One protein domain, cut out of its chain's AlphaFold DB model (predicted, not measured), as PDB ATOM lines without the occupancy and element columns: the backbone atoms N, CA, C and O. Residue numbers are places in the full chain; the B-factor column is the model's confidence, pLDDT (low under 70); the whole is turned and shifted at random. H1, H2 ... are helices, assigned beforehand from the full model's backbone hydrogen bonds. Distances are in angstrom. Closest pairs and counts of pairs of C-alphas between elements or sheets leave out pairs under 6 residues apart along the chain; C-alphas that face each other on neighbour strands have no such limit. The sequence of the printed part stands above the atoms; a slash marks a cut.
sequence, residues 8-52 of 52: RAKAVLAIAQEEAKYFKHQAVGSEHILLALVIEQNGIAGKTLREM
ATOM      1  N   ARG A   8      83.208  19.034 -37.838       94.94
ATOM      2  CA  ARG A   8      83.057  17.577 -37.724       94.94
ATOM      3  C   ARG A   8      83.539  16.873 -38.991       94.94
ATOM      4  O   ARG A   8      84.297  15.920 -38.904       94.94
ATOM      5  N   ALA A   9      83.187  17.392 -40.168       95.75
ATOM      6  CA  ALA A   9      83.685  16.857 -41.436       95.75
ATOM      7  C   ALA A   9      85.218  16.969 -41.551       95.75
ATOM      8  O   ALA A   9      85.861  16.041 -42.032       95.75
ATOM      9  N   LYS A  10      85.824  18.050 -41.041       95.69
ATOM     10  CA  LYS A  10      87.291  18.157 -40.949       95.69
ATOM     11  C   LYS A  10      87.891  17.092 -40.029       95.69
ATOM     12  O   LYS A  10      88.895  16.488 -40.391       95.69
ATOM     13  N   ALA A  11      87.266  16.839 -38.876       96.31
ATOM     14  CA  ALA A  11      87.698  15.780 -37.966       96.31
ATOM     15  C   ALA A  11      87.628  14.397 -38.632       96.31
ATOM     16  O   ALA A  11      88.590  13.642 -38.553       96.31
ATOM     17  N   VAL A  12      86.550  14.099 -39.363       97.69
ATOM     18  CA  VAL A  12      86.413  12.855 -40.139       97.69
ATOM     19  C   VAL A  12      87.545  12.704 -41.157       97.69
ATOM     20  O   VAL A  12      88.155  11.644 -41.229       97.69
ATOM     21  N   LEU A  13      87.867  13.753 -41.921       97.31
ATOM     22  CA  LEU A  13      88.966  13.702 -42.894       97.31
ATOM     23  C   LEU A  13      90.327  13.470 -42.221       97.31
ATOM     24  O   LEU A  13      91.140  12.706 -42.740       97.31
ATOM     25  N   ALA A  14      90.563  14.088 -41.060       97.50
ATOM     26  CA  ALA A  14      91.778  13.867 -40.283       97.50
ATOM     27  C   ALA A  14      91.868  12.422 -39.763       97.50
ATOM     28  O   ALA A  14      92.904  11.784 -39.926       97.50
ATOM     29  N   ILE A  15      90.776  11.882 -39.210       98.31
ATOM     30  CA  ILE A  15      90.707  10.490 -38.740       98.31
ATOM     31  C   ILE A  15      90.943   9.527 -39.909       98.31
ATOM     32  O   ILE A  15      91.795   8.655 -39.812       98.31
ATOM     33  N   ALA A  16      90.274   9.718 -41.049       98.50
ATOM     34  CA  ALA A  16      90.430   8.847 -42.216       98.50
ATOM     35  C   ALA A  16      91.874   8.813 -42.745       98.50
ATOM     36  O   ALA A  16      92.355   7.775 -43.202       98.50
ATOM     37  N   GLN A  17      92.578   9.944 -42.664       98.50
ATOM     38  CA  GLN A  17      93.989  10.020 -43.020       98.50
ATOM     39  C   GLN A  17      94.877   9.229 -42.048       98.50
ATOM     40  O   GLN A  17      95.835   8.598 -42.502       98.50
ATOM     41  N   GLU A  18      94.581   9.254 -40.748       98.44
ATOM     42  CA  GLU A  18      95.294   8.445 -39.754       98.44
ATOM     43  C   GLU A  18      95.004   6.947 -39.916       98.44
ATOM     44  O   GLU A  18      95.940   6.151 -39.896       98.44
ATOM     45  N   GLU A  19      93.760   6.557 -40.208       98.25
ATOM     46  CA  GLU A  19      93.404   5.159 -40.492       98.25
ATOM     47  C   GLU A  19      94.144   4.628 -41.732       98.25
ATOM     48  O   GLU A  19      94.742   3.553 -41.690       98.25
ATOM     49  N   ALA A  20      94.201   5.402 -42.823       98.69
ATOM     50  CA  ALA A  20      94.953   5.006 -44.017       98.69
ATOM     51  C   ALA A  20      96.449   4.794 -43.718       98.69
ATOM     52  O   ALA A  20      97.048   3.829 -44.197       98.69
ATOM     53  N   LYS A  21      97.054   5.650 -42.877       98.38
ATOM     54  CA  LYS A  21      98.446   5.478 -42.422       98.38
ATOM     55  C   LYS A  21      98.606   4.235 -41.552       98.38
ATOM     56  O   LYS A  21      99.564   3.488 -41.743       98.38
ATOM     57  N   TYR A  22      97.680   4.006 -40.622       98.06
ATOM     58  CA  TYR A  22      97.690   2.858 -39.721       98.06
ATOM     59  C   TYR A  22      97.670   1.533 -40.498       98.06
ATOM     60  O   TYR A  22      98.509   0.661 -40.261       98.06
ATOM     61  N   PHE A  23      96.798   1.427 -41.504       98.12
ATOM     62  CA  PHE A  23      96.719   0.264 -42.393       98.12
ATOM     63  C   PHE A  23      97.790   0.237 -43.495       98.12
ATOM     64  O   PHE A  23      97.848  -0.713 -44.273       98.12
ATOM     65  N   LYS A  24      98.685   1.234 -43.546       98.06
ATOM     66  CA  LYS A  24      99.752   1.375 -44.556       98.06
ATOM     67  C   LYS A  24      99.221   1.444 -45.994       98.06
ATOM     68  O   LYS A  24      99.894   1.017 -46.933       98.06
ATOM     69  N   HIS A  25      98.026   1.997 -46.176       98.44
ATOM     70  CA  HIS A  25      97.449   2.264 -47.487       98.44
ATOM     71  C   HIS A  25      98.006   3.569 -48.067       98.44
ATOM     72  O   HIS A  25      98.221   4.552 -47.360       98.44
ATOM     73  N   GLN A  26      98.246   3.586 -49.380       97.19
ATOM     74  CA  GLN A  26      98.878   4.728 -50.059       97.19
ATOM     75  C   GLN A  26      97.947   5.937 -50.223       97.19
ATOM     76  O   GLN A  26      98.416   7.039 -50.504       97.19
ATOM     77  N   ALA A  27      96.637   5.743 -50.061       98.00
ATOM     78  CA  ALA A  27      95.632   6.783 -50.210       98.00
ATOM     79  C   ALA A  27      94.435   6.534 -49.287       98.00
ATOM     80  O   ALA A  27      94.159   5.406 -48.877       98.00
ATOM     81  N   VAL A  28      93.694   7.605 -49.012       98.50
ATOM     82  CA  VAL A  28      92.410   7.540 -48.311       98.50
ATOM     83  C   VAL A  28      91.339   7.045 -49.288       98.50
ATOM     84  O   VAL A  28      90.804   7.813 -50.084       98.50
ATOM     85  N   GLY A  29      91.048   5.747 -49.240       97.94
ATOM     86  CA  GLY A  29      89.871   5.137 -49.872       97.94
ATOM     87  C   GLY A  29      88.557   5.406 -49.120       97.94
ATOM     88  O   GLY A  29      88.560   5.882 -47.980       97.94
ATOM     89  N   SER A  30      87.421   5.078 -49.745       98.06
ATOM     90  CA  SER A  30      86.075   5.247 -49.169       98.06
ATOM     91  C   SER A  30      85.866   4.486 -47.857       98.06
ATOM     92  O   SER A  30      85.120   4.935 -46.994       98.06
ATOM     93  N   GLU A  31      86.548   3.359 -47.689       98.19
ATOM     94  CA  GLU A  31      86.546   2.530 -46.491       98.19
ATOM     95  C   GLU A  31      87.091   3.280 -45.269       98.19
ATOM     96  O   GLU A  31      86.521   3.180 -44.184       98.19
ATOM     97  N   HIS A  32      88.116   4.118 -45.448       98.62
ATOM     98  CA  HIS A  32      88.667   4.945 -44.373       98.62
ATOM     99  C   HIS A  32      87.724   6.090 -44.013       98.62
ATOM    100  O   HIS A  32      87.593   6.432 -42.841       98.62
ATOM    101  N   ILE A  33      87.039   6.667 -45.008       98.25
ATOM    102  CA  ILE A  33      86.004   7.678 -44.770       98.25
ATOM    103  C   ILE A  33      84.854   7.066 -43.971       98.25
ATOM    104  O   ILE A  33      84.431   7.645 -42.976       98.25
ATOM    105  N   LEU A  34      84.368   5.890 -44.378       97.81
ATOM    106  CA  LEU A  34      83.295   5.195 -43.677       97.81
ATOM    107  C   LEU A  34      83.694   4.877 -42.233       97.81
ATOM    108  O   LEU A  34      82.944   5.195 -41.313       97.81
ATOM    109  N   LEU A  35      84.888   4.318 -42.026       97.50
ATOM    110  CA  LEU A  35      85.411   4.031 -40.691       97.50
ATOM    111  C   LEU A  35      85.518   5.307 -39.842       97.50
ATOM    112  O   LEU A  35      85.041   5.339 -38.708       97.50
ATOM    113  N   ALA A  36      86.057   6.389 -40.403       98.06
ATOM    114  CA  ALA A  36      86.175   7.670 -39.716       98.06
ATOM    115  C   ALA A  36      84.820   8.293 -39.351       98.06
ATOM    116  O   ALA A  36      84.696   8.897 -38.287       98.06
ATOM    117  N   LEU A  37      83.792   8.134 -40.194       97.56
ATOM    118  CA  LEU A  37      82.425   8.575 -39.893       97.56
ATOM    119  C   LEU A  37      81.817   7.798 -38.721       97.56
ATOM    120  O   LEU A  37      81.070   8.383 -37.943       97.56
ATOM    121  N   VAL A  38      82.131   6.507 -38.577       95.81
ATOM    122  CA  VAL A  38      81.686   5.693 -37.433       95.81
ATOM    123  C   VAL A  38      82.429   6.091 -36.153       95.81
ATOM    124  O   VAL A  38      81.803   6.196 -35.094       95.81
ATOM    125  N   ILE A  39      83.742   6.336 -36.250       96.06
ATOM    126  CA  ILE A  39      84.593   6.770 -35.129       96.06
ATOM    127  C   ILE A  39      84.183   8.164 -34.629       96.06
ATOM    128  O   ILE A  39      84.157   8.401 -33.420       96.06
ATOM    129  N   GLU A  40      83.841   9.093 -35.525       96.38
ATOM    130  CA  GLU A  40      83.345  10.415 -35.146       96.38
ATOM    131  C   GLU A  40      81.916  10.313 -34.582       96.38
ATOM    132  O   GLU A  40      80.932  10.091 -35.286       96.38
ATOM    133  N   GLN A  41      81.784  10.447 -33.262       90.31
ATOM    134  CA  GLN A  41      80.537  10.095 -32.577       90.31
ATOM    135  C   GLN A  41      79.462  11.186 -32.618       90.31
ATOM    136  O   GLN A  41      78.280  10.881 -32.433       90.31
ATOM    137  N   ASN A  42      79.834  12.445 -32.837       91.94
ATOM    138  CA  ASN A  42      78.953  13.584 -32.590       91.94
ATOM    139  C   ASN A  42      78.230  14.077 -33.851       91.94
ATOM    140  O   ASN A  42      77.194  14.740 -33.736       91.94
ATOM    141  N   GLY A  43      78.746  13.769 -35.038       93.06
ATOM    142  CA  GLY A  43      78.143  14.090 -36.323       93.06
ATOM    143  C   GLY A  43      76.897  13.263 -36.630       93.06
ATOM    144  O   GLY A  43      76.701  12.158 -36.129       93.06
ATOM    145  N   ILE A  44      76.044  13.816 -37.498       96.12
ATOM    146  CA  ILE A  44      74.805  13.158 -37.940       96.12
ATOM    147  C   ILE A  44      75.124  11.831 -38.635       96.12
ATOM    148  O   ILE A  44      74.496  10.830 -38.325       96.12
ATOM    149  N   ALA A  45      76.146  11.800 -39.495       95.69
ATOM    150  CA  ALA A  45      76.529  10.592 -40.222       95.69
ATOM    151  C   ALA A  45      76.880   9.421 -39.288       95.69
ATOM    152  O   ALA A  45      76.344   8.331 -39.457       95.69
ATOM    153  N   GLY A  46      77.710   9.653 -38.263       95.19
ATOM    154  CA  GLY A  46      78.056   8.620 -37.288       95.19
ATOM    155  C   GLY A  46      76.848   8.130 -36.486       95.19
ATOM    156  O   GLY A  46      76.738   6.938 -36.219       95.19
ATOM    157  N   LYS A  47      75.915   9.026 -36.130       94.38
ATOM    158  CA  LYS A  47      74.655   8.644 -35.466       94.38
ATOM    159  C   LYS A  47      73.795   7.764 -36.366       94.38
ATOM    160  O   LYS A  47      73.438   6.671 -35.949       94.38
ATOM    161  N   THR A  48      73.553   8.197 -37.602       96.38
ATOM    162  CA  THR A  48      72.761   7.444 -38.581       96.38
ATOM    163  C   THR A  48      73.350   6.058 -38.839       96.38
ATOM    164  O   THR A  48      72.611   5.086 -38.834       96.38
ATOM    165  N   LEU A  49      74.673   5.940 -38.996       95.00
ATOM    166  CA  LEU A  49      75.335   4.647 -39.217       95.00
ATOM    167  C   LEU A  49      75.184   3.670 -38.040       95.00
ATOM    168  O   LEU A  49      75.222   2.466 -38.258       95.00
ATOM    169  N   ARG A  50      75.024   4.162 -36.804       90.75
ATOM    170  CA  ARG A  50      74.791   3.321 -35.613       90.75
ATOM    171  C   ARG A  50      73.329   2.917 -35.421       90.75
ATOM    172  O   ARG A  50      73.051   2.070 -34.581       90.75
ATOM    173  N   GLU A  51      72.418   3.553 -36.148       91.81
ATOM    174  CA  GLU A  51      70.978   3.276 -36.117       91.81
ATOM    175  C   GLU A  51      70.532   2.342 -37.258       91.81
ATOM    176  O   GLU A  51      69.352   1.998 -37.325       91.81
ATOM    177  N   MET A  52      71.454   1.939 -38.145       82.56
ATOM    178  CA  MET A  52      71.243   0.909 -39.175       82.56
ATOM    179  C   MET A  52      71.351  -0.496 -38.584       82.56
ATOM    180  O   MET A  52      70.525  -1.345 -38.983       82.56
TER     181      MET A  52
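Overview. This is residues 8 to 52 of the 52 residues of the protein "Clp R domain-containing protein" of Listeria monocytogenes (UniProt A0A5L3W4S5). Two helices, H1 and H2, cross near their middles as an X, and a short third helix, H3, stands across the last end of H2, on the side away from H1. The link of residues 23 to 29 loops from the end of H1 back to the start of H2, and Gln 26 in it lies at one end of the elongated outline. The printed part has 45 residues with three named helices, in the order H1, H2, H3, and no named strand; its class is all helix. It is compact, with a radius of gyration of the C-alphas of 10.3 A, and spans 30 by 20 by 13 A.

Along the chain. H1, residues 8 to 22, begins with C-alpha 8 at (83.057, 17.577, -37.724) and is 20.9 A from first to last C-alpha. H2, residues 30 to 39, begins with C-alpha 30 at (86.075, 5.247, -49.169) and is 14.2 A long in the same measure. H3, residues 44 to 50, is 10.1 A long and ends with C-alpha 50 at (74.791, 3.321, -35.613).

Arrangement. H1 and H2 touch; their closest C-alphas, those of Ala 16 and His 32, are 4.8 A apart. They run opposite ways at a steep tilt of 63 degrees. H2 and H3 touch too, and their closest C-alphas are those of Val 38 and Gly 46, at 4.7 A. Their lines are about perpendicular, at 89 degrees. H1 and H3 are apart. In H1, H2 and H3 every O i to N i+4 pair is within hydrogen-bond range.

Size, cuts and confidence. The two C-alphas farthest apart, those of Gln 26 and Glu 51, are 31.2 A from each other. The printed part has no cut and ends at Met 52, the chain's last residue. The link from H1 to H2 is short, with 7 residues, and the link from H2 to H3 is tight, with 4. The mean pLDDT of the printed part is 96.3, and no printed residue is under 70.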